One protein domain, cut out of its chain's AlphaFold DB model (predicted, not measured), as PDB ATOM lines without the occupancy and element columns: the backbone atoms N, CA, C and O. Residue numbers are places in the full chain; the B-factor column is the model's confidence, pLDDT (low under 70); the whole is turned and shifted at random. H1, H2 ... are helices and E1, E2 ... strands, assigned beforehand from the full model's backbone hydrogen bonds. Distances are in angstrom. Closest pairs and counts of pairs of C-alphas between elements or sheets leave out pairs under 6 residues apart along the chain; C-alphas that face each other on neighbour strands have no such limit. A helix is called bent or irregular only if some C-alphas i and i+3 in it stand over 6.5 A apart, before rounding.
ATOM      1  N   ARG A  39     354.518 357.943 310.837       62.00
ATOM      2  CA  ARG A  39     353.137 358.359 311.125       62.00
ATOM      3  C   ARG A  39     353.078 359.533 312.090       62.00
ATOM      4  O   ARG A  39     352.247 360.415 311.909       62.00
ATOM      5  N   VAL A  40     353.921 359.534 313.124       66.06
ATOM      6  CA  VAL A  40     353.897 360.538 314.198       66.06
ATOM      7  C   VAL A  40     355.313 360.884 314.639       66.06
ATOM      8  O   VAL A  40     356.191 360.028 314.679       66.06
ATOM      9  N   LYS A  41     355.532 362.154 314.995       74.25
ATOM     10  CA  LYS A  41     356.803 362.614 315.564       74.25
ATOM     11  C   LYS A  41     356.899 362.183 317.025       74.25
ATOM     12  O   LYS A  41     355.951 362.384 317.781       74.25
ATOM     13  N   PHE A  42     358.036 361.624 317.418       75.81
ATOM     14  CA  PHE A  42     358.309 361.236 318.798       75.81
ATOM     15  C   PHE A  42     359.408 362.116 319.378       75.81
ATOM     16  O   PHE A  42     360.430 362.330 318.731       75.81
ATOM     17  N   ASP A  43     359.204 362.568 320.610       76.75
ATOM     18  CA  ASP A  43     360.194 363.295 321.392       76.75
ATOM     19  C   ASP A  43     360.665 362.394 322.544       76.75
ATOM     20  O   ASP A  43     359.858 361.736 323.212       76.75
ATOM     21  N   LEU A  44     361.978 362.334 322.776       76.56
ATOM     22  CA  LEU A  44     362.546 361.629 323.924       76.56
ATOM     23  C   LEU A  44     362.394 362.517 325.163       76.56
ATOM     24  O   LEU A  44     363.022 363.569 325.257       76.56
ATOM     25  N   GLY A  45     361.551 362.098 326.103       72.19
ATOM     26  CA  GLY A  45     361.242 362.865 327.307       72.19
ATOM     27  C   GLY A  45     361.613 362.122 328.582       72.19
ATOM     28  O   GLY A  45     361.580 360.892 328.636       72.19
ATOM     29  N   GLN A  46     361.934 362.877 329.630       73.38
ATOM     30  CA  GLN A  46     362.117 362.334 330.970       73.38
ATOM     31  C   GLN A  46     360.767 361.857 331.532       73.38
ATOM     32  O   GLN A  46     359.748 362.543 331.425       73.38
ATOM     33  N   VAL A  47     360.754 360.673 332.136       64.75
ATOM     34  CA  VAL A  47     359.594 360.103 332.820       64.75
ATOM     35  C   VAL A  47     359.809 360.241 334.318       64.75
ATOM     36  O   VAL A  47     360.737 359.658 334.878       64.75
ATOM     37  N   THR A  48     358.940 361.015 334.960       64.00
ATOM     38  CA  THR A  48     358.867 361.125 336.417       64.00
ATOM     39  C   THR A  48     357.658 360.360 336.942       64.00
ATOM     40  O   THR A  48     356.617 360.295 336.277       64.00
ATOM     41  N   THR A  49     357.788 359.781 338.131       62.72
ATOM     42  CA  THR A  49     356.651 359.263 338.897       62.72
ATOM     43  C   THR A  49     355.781 360.412 339.410       62.72
ATOM     44  O   THR A  49     356.164 361.583 339.345       62.72
ATOM     45  N   GLU A  50     354.604 360.089 339.944       51.16
ATOM     46  CA  GLU A  50     353.691 361.065 340.564       51.16
ATOM     47  C   GLU A  50     354.332 361.793 341.758       51.16
ATOM     48  O   GLU A  50     354.033 362.951 342.015       51.16
ATOM     49  N   THR A  51     355.299 361.149 342.415       55.44
ATOM     50  CA  THR A  51     356.122 361.707 343.498       55.44
ATOM     51  C   THR A  51     357.301 362.564 343.017       55.44
ATOM     52  O   THR A  51     358.116 362.997 343.825       55.44
ATOM     53  N   GLY A  52     357.436 362.793 341.706       57.56
ATOM     54  CA  GLY A  52     358.515 363.598 341.123       57.56
ATOM     55  C   GLY A  52     359.863 362.879 340.991       57.56
ATOM     56  O   GLY A  52     360.831 363.489 340.536       57.56
ATOM     57  N   LEU A  53     359.948 361.589 341.330       64.81
ATOM     58  CA  LEU A  53     361.180 360.809 341.184       64.81
ATOM     59  C   LEU A  53     361.430 360.468 339.709       64.81
ATOM     60  O   LEU A  53     360.527 360.059 338.977       64.81
ATOM     61  N   LEU A  54     362.676 360.636 339.264       69.19
ATOM     62  CA  LEU A  54     363.107 360.379 337.890       69.19
ATOM     63  C   LEU A  54     363.239 358.865 337.664       69.19
ATOM     64  O   LEU A  54     364.118 358.229 338.237       69.19
ATOM     65  N   PHE A  55     362.372 358.298 336.825       63.56
ATOM     66  CA  PHE A  55     362.346 356.864 336.517       63.56
ATOM     67  C   PHE A  55     363.202 356.515 335.288       63.56
ATOM     68  O   PHE A  55     363.773 355.433 335.210       63.56
ATOM     69  N   GLY A  56     363.320 357.439 334.328       76.44
ATOM     70  CA  GLY A  56     364.156 357.262 333.140       76.44
ATOM     71  C   GLY A  56     363.758 358.184 331.992       76.44
ATOM     72  O   GLY A  56     363.142 359.227 332.206       76.44
ATOM     73  N   PHE A  57     364.088 357.782 330.765       71.81
ATOM     74  CA  PHE A  57     363.682 358.461 329.532       71.81
ATOM     75  C   PHE A  57     362.796 357.532 328.704       71.81
ATOM     76  O   PHE A  57     363.044 356.333 328.661       71.81
ATOM     77  N   ALA A  58     361.776 358.076 328.042       70.81
ATOM     78  CA  ALA A  58     360.923 357.325 327.127       70.81
ATOM     79  C   ALA A  58     360.543 358.180 325.915       70.81
ATOM     80  O   ALA A  58     360.319 359.388 326.040       70.81
ATOM     81  N   TYR A  59     360.438 357.548 324.745       70.94
ATOM     82  CA  TYR A  59     359.890 358.195 323.557       70.94
ATOM     83  C   TYR A  59     358.389 358.412 323.739       70.94
ATOM     84  O   TYR A  59     357.634 357.471 323.979       70.94
ATOM     85  N   ARG A  60     357.946 359.663 323.617       70.00
ATOM     86  CA  ARG A  60     356.532 360.037 323.658       70.00
ATOM     87  C   ARG A  60     356.128 360.638 322.328       70.00
ATOM     88  O   ARG A  60     356.890 361.380 321.718       70.00
ATOM     89  N   ARG A  61     354.915 360.322 321.878       73.81
ATOM     90  CA  ARG A  61     354.323 360.991 320.717       73.81
ATOM     91  C   ARG A  61     354.230 362.477 321.030       73.81
ATOM     92  O   ARG A  61     353.708 362.842 322.083       73.81
ATOM     93  N   ARG A  62     354.733 363.314 320.129       79.00
ATOM     94  CA  ARG A  62     354.552 364.756 320.203       79.00
ATOM     95  C   ARG A  62     353.100 365.066 319.834       79.00
ATOM     96  O   ARG A  62     352.719 364.789 318.695       79.00
ATOM     97  N   PRO A  63     352.304 365.641 320.751       82.88
ATOM     98  CA  PRO A  63     350.923 366.001 320.468       82.88
ATOM     99  C   PRO A  63     350.812 366.931 319.254       82.88
ATOM    100  O   PRO A  63     351.586 367.887 319.128       82.88
ATOM    101  N   LEU A  64     349.817 366.712 318.392       85.50
ATOM    102  CA  LEU A  64     349.566 367.576 317.236       85.50
ATOM    103  C   LEU A  64     349.312 369.027 317.680       85.50
ATOM    104  O   LEU A  64     349.832 369.958 317.061       85.50
ATOM    105  N   ILE A  65     348.617 369.216 318.804       88.62
ATOM    106  CA  ILE A  65     348.329 370.530 319.399       88.62
ATOM    107  C   ILE A  65     349.597 371.342 319.713       88.62
ATOM    108  O   ILE A  65     349.614 372.551 319.498       88.62
ATOM    109  N   GLU A  66     350.693 370.693 320.118       85.81
ATOM    110  CA  GLU A  66     351.971 371.368 320.392       85.81
ATOM    111  C   GLU A  66     352.630 371.848 319.100       85.81
ATOM    112  O   GLU A  66     353.231 372.919 319.043       85.81
ATOM    113  N   SER A  67     352.510 371.062 318.028       84.44
ATOM    114  CA  SER A  67     352.999 371.486 316.715       84.44
ATOM    115  C   SER A  67     352.177 372.650 316.148       84.44
ATOM    116  O   SER A  67     352.749 373.566 315.556       84.44
ATOM    117  N   MET A  68     350.863 372.664 316.400       83.44
ATOM    118  CA  MET A  68     349.981 373.776 316.040       83.44
ATOM    119  C   MET A  68     350.308 375.042 316.841       83.44
ATOM    120  O   MET A  68     350.396 376.115 316.245       83.44
ATOM    121  N   GLY A  69     350.574 374.916 318.145       82.25
ATOM    122  CA  GLY A  69     351.022 376.027 318.988       82.25
ATOM    123  C   GLY A  69     352.314 376.674 318.481       82.25
ATOM    124  O   GLY A  69     352.369 377.890 318.326       82.25
ATOM    125  N   VAL A  70     353.326 375.875 318.115       77.00
ATOM    126  CA  VAL A  70     354.603 376.401 317.578       77.00
ATOM    127  C   VAL A  70     354.421 377.118 316.239       77.00
ATOM    128  O   VAL A  70     355.111 378.094 315.969       77.00
ATOM    129  N   SER A  71     353.475 376.675 315.405       79.00
ATOM    130  CA  SER A  71     353.159 377.356 314.141       79.00
ATOM    131  C   SER A  71     352.458 378.716 314.308       79.00
ATOM    132  O   SER A  71     352.196 379.378 313.308       79.00
ATOM    133  N   GLY A  72     352.147 379.133 315.543       72.19
ATOM    134  CA  GLY A  72     351.471 380.400 315.844       72.19
ATOM    135  C   GLY A  72     349.976 380.404 315.515       72.19
ATOM    136  O   GLY A  72     349.354 381.459 315.479       72.19
ATOM    137  N   GLY A  73     349.387 379.233 315.256       76.19
ATOM    138  CA  GLY A  73     347.973 379.102 314.895       76.19
ATOM    139  C   GLY A  73     346.997 379.106 316.075       76.19
ATOM    140  O   GLY A  73     345.800 378.983 315.832       76.19
ATOM    141  N   LEU A  74     347.496 379.187 317.314       84.56
ATOM    142  CA  LEU A  74     346.721 379.085 318.554       84.56
ATOM    143  C   LEU A  74     347.127 380.189 319.532       84.56
ATOM    144  O   LEU A  74     348.319 380.450 319.709       84.56
ATOM    145  N   SER A  75     346.143 380.786 320.201       83.94
ATOM    146  CA  SER A  75     346.374 381.642 321.367       83.94
ATOM    147  C   SER A  75     346.969 380.823 322.530       83.94
ATOM    148  O   SER A  75     346.672 379.628 322.646       83.94
ATOM    149  N   PRO A  76     347.771 381.424 323.433       80.06
ATOM    150  CA  PRO A  76     348.264 380.742 324.632       80.06
ATOM    151  C   PRO A  76     347.151 380.106 325.478       80.06
ATOM    152  O   PRO A  76     347.310 378.980 325.951       80.06
ATOM    153  N   ASP A  77     346.008 380.783 325.616       79.62
ATOM    154  CA  ASP A  77     344.869 380.291 326.399       79.62
ATOM    155  C   ASP A  77     344.207 379.076 325.742       79.62
ATOM    156  O   ASP A  77     343.907 378.086 326.408       79.62
ATOM    157  N   GLU A  78     344.055 379.115 324.416       85.88
ATOM    158  CA  GLU A  78     343.532 377.999 323.622       85.88
ATOM    159  C   GLU A  78     344.466 376.785 323.714       85.88
ATOM    160  O   GLU A  78     344.020 375.655 323.922       85.88
ATOM    161  N   LEU A  79     345.781 377.002 323.624       86.94
ATOM    162  CA  LEU A  79     346.766 375.933 323.769       86.94
ATOM    163  C   LEU A  79     346.722 375.318 325.176       86.94
ATOM    164  O   LEU A  79     346.752 374.093 325.314       86.94
ATOM    165  N   ASN A  80     346.606 376.141 326.219       84.31
ATOM    166  CA  ASN A  80     346.475 375.665 327.593       84.31
ATOM    167  C   ASN A  80     345.170 374.890 327.814       84.31
ATOM    168  O   ASN A  80     345.185 373.867 328.498       84.31
ATOM    169  N   ALA A  81     344.071 375.303 327.182       88.88
ATOM    170  CA  ALA A  81     342.805 374.580 327.223       88.88
ATOM    171  C   ALA A  81     342.916 373.184 326.600       88.88
ATOM    172  O   ALA A  81     342.513 372.182 327.201       88.88
ATOM    173  N   LEU A  82     343.536 373.091 325.425       91.19
ATOM    174  CA  LEU A  82     343.761 371.815 324.747       91.19
ATOM    175  C   LEU A  82     344.705 370.902 325.549       91.19
ATOM    176  O   LEU A  82     344.449 369.701 325.668       91.19
ATOM    177  N   ARG A  83     345.759 371.464 326.156       88.69
ATOM    178  CA  ARG A  83     346.664 370.742 327.069       88.69
ATOM    179  C   ARG A  83     345.939 370.229 328.307       88.69
ATOM    180  O   ARG A  83     346.170 369.087 328.707       88.69
ATOM    181  N   PHE A  84     345.074 371.047 328.904       87.81
ATOM    182  CA  PHE A  84     344.277 370.665 330.063       87.81
ATOM    183  C   PHE A  84     343.374 369.478 329.729       87.81
ATOM    184  O   PHE A  84     343.410 368.466 330.430       87.81
ATOM    185  N   TYR A  85     342.632 369.564 328.620       91.56
ATOM    186  CA  TYR A  85     341.748 368.490 328.174       91.56
ATOM    187  C   TYR A  85     342.514 367.186 327.929       91.56
ATOM    188  O   TYR A  85     342.144 366.141 328.466       91.56
ATOM    189  N   ARG A  86     343.640 367.249 327.207       89.19
ATOM    190  CA  ARG A  86     344.483 366.075 326.957       89.19
ATOM    191  C   ARG A  86     345.064 365.484 328.239       89.19
ATOM    192  O   ARG A  86     345.020 364.277 328.428       89.19
ATOM    193  N   THR A  87     345.565 366.320 329.145       84.62
ATOM    194  CA  THR A  87     346.133 365.859 330.422       84.62
ATOM    195  C   THR A  87     345.072 365.192 331.294       84.62
ATOM    196  O   THR A  87     345.347 364.167 331.917       84.62
ATOM    197  N   ALA A  88     343.858 365.752 331.339       84.88
ATOM    198  CA  ALA A  88     342.733 365.139 332.033       84.88
ATOM    199  C   ALA A  88     342.378 363.781 331.409       84.88
ATOM    200  O   ALA A  88     342.194 362.810 332.140       84.88
ATOM    201  N   PHE A  89     342.370 363.680 330.078       87.88
ATOM    202  CA  PHE A  89     342.137 362.416 329.381       87.88
ATOM    203  C   PHE A  89     343.216 361.372 329.690       87.88
ATOM    204  O   PHE A  89     342.897 360.280 330.157       87.88
ATOM    205  N   ASP A  90     344.491 361.732 329.553       81.69
ATOM    206  CA  ASP A  90     345.613 360.835 329.834       81.69
ATOM    207  C   ASP A  90     345.587 360.340 331.288       81.69
ATOM    208  O   ASP A  90     345.822 359.162 331.551       81.69
ATOM    209  N   ARG A  91     345.264 361.212 332.252       74.94
ATOM    210  CA  ARG A  91     345.103 360.826 333.667       74.94
ATOM    211  C   ARG A  91     343.884 359.935 333.904       74.94
ATOM    212  O   ARG A  91     343.913 359.118 334.815       74.94
ATOM    213  N   SER A  92     342.831 360.083 333.103       77.25
ATOM    214  CA  SER A  92     341.624 359.256 333.199       77.25
ATOM    215  C   SER A  92     341.814 357.838 332.640       77.25
ATOM    216  O   SER A  92     341.159 356.909 333.115       77.25
ATOM    217  N   GLU A  93     342.725 357.682 331.673       72.44
ATOM    218  CA  GLU A  93     343.056 356.416 330.998       72.44
ATOM    219  C   GLU A  93     344.282 355.706 331.604       72.44
ATOM    220  O   GLU A  93     344.474 354.502 331.399       72.44
ATOM    221  N   ARG A  94     345.112 356.419 332.382       62.41
ATOM    222  CA  ARG A  94     346.199 355.831 333.179       62.41
ATOM    223  C   ARG A  94     345.622 354.917 334.256       62.41
ATOM    224  O   ARG A  94     345.345 355.331 335.375       62.41
ATOM    225  N   SER A  95     345.479 353.640 333.924       45.78
ATOM    226  CA  SER A  95     345.302 352.605 334.935       45.78
ATOM    227  C   SER A  95     346.643 352.369 335.645       45.78
ATOM    228  O   SER A  95     347.646 352.175 334.952       45.78
ATOM    229  N   PRO A  96     346.680 352.297 336.989       44.72
ATOM    230  CA  PRO A  96     347.888 351.944 337.741       44.72
ATOM    231  C   PRO A  96     348.453 350.554 337.383       44.72
ATOM    232  O   PRO A  96     349.586 350.249 337.740       44.72
ATOM    233  N   MET A  97     347.700 349.728 336.643       39.25
ATOM    234  CA  MET A  97     348.117 348.400 336.180       39.25
ATOM    235  C   MET A  97     348.188 348.238 334.645       39.25
ATOM    236  O   MET A  97     348.590 347.170 334.180       39.25
ATOM    237  N   ALA A 118     340.045 352.577 341.230       52.78
ATOM    238  CA  ALA A 118     340.280 353.926 340.748       52.78
ATOM    239  C   ALA A 118     340.951 354.783 341.815       52.78
ATOM    240  O   ALA A 118     340.378 355.013 342.874       52.78
ATOM    241  N   THR A 119     342.124 355.340 341.510       58.75
ATOM    242  CA  THR A 119     342.692 356.383 342.367       58.75
ATOM    243  C   THR A 119     341.783 357.623 342.347       58.75
ATOM    244  O   THR A 119     341.187 357.929 341.303       58.75
ATOM    245  N   PRO A 120     341.689 358.388 343.450       60.53
ATOM    246  CA  PRO A 120     340.918 359.636 343.490       60.53
ATOM    247  C   PRO A 120     341.285 360.602 342.351       60.53
ATOM    248  O   PRO A 120     340.409 361.203 341.726       60.53
ATOM    249  N   ALA A 121     342.571 360.660 341.991       63.34
ATOM    250  CA  ALA A 121     343.070 361.436 340.860       63.34
ATOM    251  C   ALA A 121     342.473 360.994 339.509       63.34
ATOM    252  O   ALA A 121     342.166 361.838 338.666       63.34
ATOM    253  N   MET A 122     342.260 359.690 339.296       68.19
ATOM    254  CA  MET A 122     341.626 359.171 338.081       68.19
ATOM    255  C   MET A 122     340.127 359.503 338.044       68.19
ATOM    256  O   MET A 122     339.593 359.819 336.979       68.19
ATOM    257  N   ILE A 123     339.436 359.462 339.187       69.56
ATOM    258  CA  ILE A 123     338.015 359.838 339.278       69.56
ATOM    259  C   ILE A 123     337.838 361.326 338.961       69.56
ATOM    260  O   ILE A 123     336.979 361.684 338.151       69.56
ATOM    261  N   ASP A 124     338.667 362.188 339.551       75.06
ATOM    262  CA  ASP A 124     338.675 363.625 339.267       75.06
ATOM    263  C   ASP A 124     338.991 363.904 337.790       75.06
ATOM    264  O   ASP A 124     338.269 364.645 337.119       75.06
ATOM    265  N   ALA A 125     339.995 363.224 337.232       77.06
ATOM    266  CA  ALA A 125     340.327 363.312 335.815       77.06
ATOM    267  C   ALA A 125     339.144 362.908 334.915       77.06
ATOM    268  O   ALA A 125     338.805 363.639 333.986       77.06
ATOM    269  N   LYS A 126     338.439 361.810 335.229       80.00
ATOM    270  CA  LYS A 126     337.219 361.396 334.508       80.00
ATOM    271  C   LYS A 126     336.113 362.447 334.591       80.00
ATOM    272  O   LYS A 126     335.432 362.689 333.595       80.00
ATOM    273  N   ARG A 127     335.921 363.087 335.751       81.25
ATOM    274  CA  ARG A 127     334.952 364.187 335.906       81.25
ATOM    275  C   ARG A 127     335.347 365.393 335.054       81.25
ATOM    276  O   ARG A 127     334.493 365.925 334.353       81.25
ATOM    277  N   LYS A 128     336.628 365.769 335.047       84.31
ATOM    278  CA  LYS A 128     337.167 366.865 334.224       84.31
ATOM    279  C   LYS A 128     337.010 366.596 332.729       84.31
ATOM    280  O   LYS A 128     336.586 367.492 332.009       84.31
ATOM    281  N   VAL A 129     337.268 365.370 332.271       90.12
ATOM    282  CA  VAL A 129     337.013 364.959 330.879       90.12
ATOM    283  C   VAL A 129     335.529 365.078 330.551       90.12
ATOM    284  O   VAL A 129     335.179 365.751 329.590       90.12
ATOM    285  N   ARG A 130     334.645 364.504 331.379       87.56
ATOM    286  CA  ARG A 130     333.190 364.610 331.173       87.56
ATOM    287  C   ARG A 130     332.717 366.058 331.125       87.56
ATOM    288  O   ARG A 130     331.864 366.380 330.308       87.56
ATOM    289  N   PHE A 131     333.274 366.913 331.978       87.25
ATOM    290  CA  PHE A 131     332.993 368.341 331.961       87.25
ATOM    291  C   PHE A 131     333.451 368.972 330.643       87.25
ATOM    292  O   PHE A 131     332.637 369.584 329.971       87.25
ATOM    293  N   CYS A 132     334.696 368.751 330.210       90.00
ATOM    294  CA  CYS A 132     335.189 369.259 328.921       90.00
ATOM    295  C   CYS A 132     334.320 368.808 327.735       90.00
ATOM    296  O   CYS A 132     334.166 369.543 326.767       90.00
ATOM    297  N   GLU A 133     333.774 367.595 327.787       93.38
ATOM    298  CA  GLU A 133     333.040 366.994 326.672       93.38
ATOM    299  C   GLU A 133     331.550 367.335 326.646       93.38
ATOM    300  O   GLU A 133     330.954 367.330 325.567       93.38
ATOM    301  N   SER A 134     330.945 367.659 327.793       89.25
ATOM    302  CA  SER A 134     329.510 367.950 327.879       89.25
ATOM    303  C   SER A 134     329.101 369.184 327.073       89.25
ATOM    304  O   SER A 134     327.995 369.211 326.535       89.25
ATOM    305  N   GLY A 135     329.988 370.176 326.941       85.19
ATOM    306  CA  GLY A 135     329.736 371.393 326.166       85.19
ATOM    307  C   GLY A 135     329.996 371.257 324.663       85.19
ATOM    308  O   GLY A 135     329.510 372.073 323.886       85.19
ATOM    309  N   LEU A 136     330.729 370.229 324.220       89.81
ATOM    310  CA  LEU A 136     331.180 370.118 322.825       89.81
ATOM    311  C   LEU A 136     330.095 369.619 321.861       89.81
ATOM    312  O   LEU A 136     330.153 369.920 320.666       89.81
ATOM    313  N   GLY A 137     329.123 368.845 322.350       91.25
ATOM    314  CA  GLY A 137     328.014 368.317 321.548       91.25
ATOM    315  C   GLY A 137     328.486 367.652 320.239       91.25
ATOM    316  O   GLY A 137     329.282 366.711 320.290       91.25
ATOM    317  N   PRO A 138     328.043 368.122 319.052       92.31
ATOM    318  CA  PRO A 138     328.414 367.519 317.767       92.31
ATOM    319  C   PRO A 138     329.898 367.690 317.401       92.31
ATOM    320  O   PRO A 138     330.394 366.987 316.524       92.31
ATOM    321  N   LEU A 139     330.622 368.598 318.063       94.81
ATOM    322  CA  LEU A 139     332.037 368.885 317.802       94.81
ATOM    323  C   LEU A 139     332.972 367.888 318.502       94.81
ATOM    324  O   LEU A 139     334.170 367.849 318.216       94.81
ATOM    325  N   LEU A 140     332.431 367.067 319.410       93.75
ATOM    326  CA  LEU A 140     333.186 366.144 320.254       93.75
ATOM    327  C   LEU A 140     334.048 365.166 319.447       93.75
ATOM    328  O   LEU A 140     335.213 364.955 319.774       93.75
ATOM    329  N   THR A 141     333.499 364.569 318.390       93.75
ATOM    330  CA  THR A 141     334.210 363.592 317.549       93.75
ATOM    331  C   THR A 141     335.422 364.213 316.869       93.75
ATOM    332  O   THR A 141     336.503 363.626 316.881       93.75
ATOM    333  N   THR A 142     335.270 365.423 316.328       94.81
ATOM    334  CA  THR A 142     336.373 366.172 315.719       94.81
ATOM    335  C   THR A 142     337.407 366.579 316.774       94.81
ATOM    336  O   THR A 142     338.601 366.368 316.567       94.81
ATOM    337  N   MET A 143     336.970 367.076 317.935       94.62
ATOM    338  CA  MET A 143     337.861 367.449 319.040       94.62
ATOM    339  C   MET A 143     338.676 366.263 319.564       94.62
ATOM    340  O   MET A 143     339.899 366.361 319.646       94.62
ATOM    341  N   ARG A 144     338.046 365.119 319.853       93.19
ATOM    342  CA  ARG A 144     338.757 363.902 320.279       93.19
ATOM    343  C   ARG A 144     339.758 363.434 319.226       93.19
ATOM    344  O   ARG A 144     340.910 363.162 319.554       93.19
ATOM    345  N   GLY A 145     339.338 363.400 317.961       90.62
ATOM    346  CA  GLY A 145     340.185 362.961 316.856       90.62
ATOM    347  C   GLY A 145     341.455 363.802 316.691       90.62
ATOM    348  O   GLY A 145     342.526 363.259 316.438       90.62
ATOM    349  N   VAL A 146     341.358 365.122 316.861       91.81
ATOM    350  CA  VAL A 146     342.515 366.023 316.728       91.81
ATOM    351  C   VAL A 146     343.353 366.058 318.006       91.81
ATOM    352  O   VAL A 146     344.577 365.977 317.940       91.81
ATOM    353  N   VAL A 147     342.715 366.201 319.172       91.56
ATOM    354  CA  VAL A 147     343.409 366.500 320.438       91.56
ATOM    355  C   VAL A 147     343.942 365.252 321.129       91.56
ATOM    356  O   VAL A 147     345.013 365.318 321.730       91.56
ATOM    357  N   LEU A 148     343.214 364.136 321.063       89.50
ATOM    358  CA  LEU A 148     343.558 362.901 321.773       89.50
ATOM    359  C   LEU A 148     344.230 361.892 320.839       89.50
ATOM    360  O   LEU A 148     345.294 361.370 321.164       89.50
ATOM    361  N   GLU A 189     334.988 373.167 312.407       96.00
ATOM    362  CA  GLU A 189     334.440 372.429 313.549       96.00
ATOM    363  C   GLU A 189     335.441 372.373 314.712       96.00
ATOM    364  O   GLU A 189     335.068 372.616 315.858       96.00
ATOM    365  N   PHE A 190     336.722 372.111 314.426       95.69
ATOM    366  CA  PHE A 190     337.774 372.111 315.442       95.69
ATOM    367  C   PHE A 190     337.934 373.487 316.102       95.69
ATOM    368  O   PHE A 190     337.966 373.576 317.326       95.69
ATOM    369  N   ILE A 191     337.982 374.568 315.316       94.50
ATOM    370  CA  ILE A 191     338.086 375.937 315.852       94.50
ATOM    371  C   ILE A 191     336.866 376.278 316.718       94.50
ATOM    372  O   ILE A 191     337.019 376.854 317.794       94.50
ATOM    373  N   ALA A 192     335.659 375.909 316.281       94.81
ATOM    374  CA  ALA A 192     334.446 376.108 317.066       94.81
ATOM    375  C   ALA A 192     334.498 375.327 318.389       94.81
ATOM    376  O   ALA A 192     334.228 375.894 319.446       94.81
ATOM    377  N   GLY A 193     334.916 374.057 318.348       94.62
ATOM    378  CA  GLY A 193     335.021 373.208 319.535       94.62
ATOM    379  C   GLY A 193     336.072 373.718 320.516       94.62
ATOM    380  O   GLY A 193     335.843 373.736 321.720       94.62
ATOM    381  N   MET A 194     337.196 374.212 320.005       94.50
ATOM    382  CA  MET A 194     338.255 374.815 320.805       94.50
ATOM    383  C   MET A 194     337.788 376.073 321.541       94.50
ATOM    384  O   MET A 194     338.136 376.244 322.707       94.50
ATOM    385  N   ARG A 195     336.988 376.937 320.904       92.81
ATOM    386  CA  ARG A 195     336.419 378.125 321.566       92.81
ATOM    387  C   ARG A 195     335.478 377.736 322.698       92.81
ATOM    388  O   ARG A 195     335.652 378.212 323.813       92.81
ATOM    389  N   VAL A 196     334.556 376.809 322.425       93.62
ATOM    390  CA  VAL A 196     333.631 376.276 323.436       93.62
ATOM    391  C   VAL A 196     334.399 375.679 324.611       93.62
ATOM    392  O   VAL A 196     334.115 376.012 325.758       93.62
ATOM    393  N   LEU A 197     335.414 374.855 324.330       93.06
ATOM    394  CA  LEU A 197     336.276 374.286 325.358       93.06
ATOM    395  C   LEU A 197     336.949 375.397 326.172       93.06
ATOM    396  O   LEU A 197     336.817 375.422 327.389       93.06
ATOM    397  N   THR A 198     337.631 376.331 325.508       90.00
ATOM    398  CA  THR A 198     338.384 377.409 326.165       90.00
ATOM    399  C   THR A 198     337.496 378.233 327.088       90.00
ATOM    400  O   THR A 198     337.887 378.491 328.221       90.00
ATOM    401  N   ASP A 199     336.291 378.598 326.653       88.12
ATOM    402  CA  ASP A 199     335.340 379.339 327.483       88.12
ATOM    403  C   ASP A 199     334.845 378.505 328.666       88.12
ATOM    404  O   ASP A 199     334.787 378.996 329.796       88.12
ATOM    405  N   GLN A 200     334.563 377.223 328.434       87.12
ATOM    406  CA  GLN A 200     334.053 376.324 329.459       87.12
ATOM    407  C   GLN A 200     335.073 376.060 330.571       87.12
ATOM    408  O   GLN A 200     334.708 376.068 331.744       87.12
ATOM    409  N   ILE A 201     336.345 375.840 330.231       84.69
ATOM    410  CA  ILE A 201     337.398 375.539 331.213       84.69
ATOM    411  C   ILE A 201     338.248 376.753 331.583       84.69
ATOM    412  O   ILE A 201     339.197 376.605 332.352       84.69
ATOM    413  N   ARG A 202     337.900 377.959 331.114       79.69
ATOM    414  CA  ARG A 202     338.643 379.198 331.397       79.69
ATOM    415  C   ARG A 202     338.946 379.349 332.884       79.69
ATOM    416  O   ARG A 202     340.100 379.505 333.260       79.69
ATOM    417  N   HIS A 203     337.912 379.204 333.713       69.75
ATOM    418  CA  HIS A 203     338.008 379.315 335.166       69.75
ATOM    419  C   HIS A 203     338.874 378.222 335.801       69.75
ATOM    420  O   HIS A 203     339.453 378.472 336.848       69.75
ATOM    421  N   MET A 204     339.005 377.050 335.171       70.50
ATOM    422  CA  MET A 204     339.805 375.912 335.649       70.50
ATOM    423  C   MET A 204     341.281 375.996 335.235       70.50
ATOM    424  O   MET A 204     342.156 375.478 335.924       70.50
ATOM    425  N   ILE A 205     341.573 376.632 334.097       63.22
ATOM    426  CA  ILE A 205     342.946 376.848 333.615       63.22
ATOM    427  C   ILE A 205     343.602 377.985 334.402       63.22
ATOM    428  O   ILE A 205     344.762 377.873 334.793       63.22
ATOM    429  N   THR A 206     342.859 379.061 334.678       55.09
ATOM    430  CA  THR A 206     343.351 380.201 335.470       55.09
ATOM    431  C   THR A 206     343.507 379.882 336.956       55.09
ATOM    432  O   THR A 206     344.225 380.588 337.651       55.09
ATOM    433  N   THR A 207     342.857 378.824 337.449       48.94
ATOM    434  CA  THR A 207     342.910 378.379 338.852       48.94
ATOM    435  C   THR A 207     343.951 377.294 339.114       48.94
ATOM    436  O   THR A 207     343.898 376.698 340.171       48.94
TER     437      THR A 207
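What this domain is: This is residues 39 to 97, 118 to 148 and 189 to 207 of the 290 residues of an uncharacterized protein of Novosphingobium sp. AP12 (UniProt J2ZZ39). A cluster of crossed helices has H2 running through its middle, with H3 and H5 packed on it, while a two-stranded hairpin, E1 and E2, lies at one end of the longest axis and joins the helices through H1. H4 packs across H5 and reaches H1. The printed part has 109 residues, with two named strands and five named helices that follow along the chain as E1, E2, H1, H2, H3, H4, H5; the sheet is E1 - E2, antiparallel, and the class is mostly helix. The whole is compact, with a radius of gyration of the C-alphas of 14.6 A, and spans 39 by 33 by 27 A.

How they stand to each other: E1, residues 42 to 48, and E2, residues 54 to 61, form a hairpin and are antiparallel at 153 degrees; N 43 and O 60 are 2.8 A apart and N 58 and O 45 are 2.9 A apart, both within hydrogen-bond range. E2 bends by 59 degrees at residue 57. H1, residues 64 to 70, and H2, residues 76 to 93, form a helical hairpin: they touch, closest at the C-alphas of Gly 69 and Leu 79, 6.4 A, at a shallow tilt of 26 degrees, opposite ways. E1 is apart from H1 and H2. H3, residues 120 to 134, touches residues 85 to 93 of H2, closest at the C-alphas of Ala 88 and Ala 125, 4.8 A, at a steep tilt of 53 degrees. H4, residues 137 to 147, touches H1 about perpendicular at 74 degrees, closest at the C-alphas of Ile 65 and Val 147, 6.4 A. H5, residues 189 to 205, touches residues 77 to 84 of H2 about perpendicular at 83 degrees, closest at the C-alphas of Ala 81 and Thr 198, 5.4 A. With residues 189 to 194 H5 touches H4, closest at the C-alphas of Leu 139 and Gly 193, 5.5 A. In H1, H2 and H3 every O i to N i+4 pair is within hydrogen-bond range; in H4 it is 5 of 7 and in H5 11 of 13.

Where its parts are: E1 begins at C-alpha 42 (358.309, 361.236, 318.798) and is 17.6 A long; E2 is 19.3 A. H2 is 25.7 A long, H3 21.0 A and H5 22.2 A. H5 has a kink of 43 degrees near residue 199 and ends at C-alpha 205 (342.946, 376.848, 333.615). H4 and H5 are irregular: C-alphas 138 and 141 are 7.0 A apart, and C-alphas 200 and 203 are 7.6 A apart.

The domain as a whole: The C-alphas of Leu 53 and Pro 138, the two farthest apart, are 40.8 A apart. Residues 98 to 117 and 149 to 188 are not printed; the gaps are 10.6 A and 15.5 A between C-alphas. The links printed whole are tight. Mean pLDDT of the printed part is 78.9; 25 residues are under 70, among them 47 to 55 and 118 to 123.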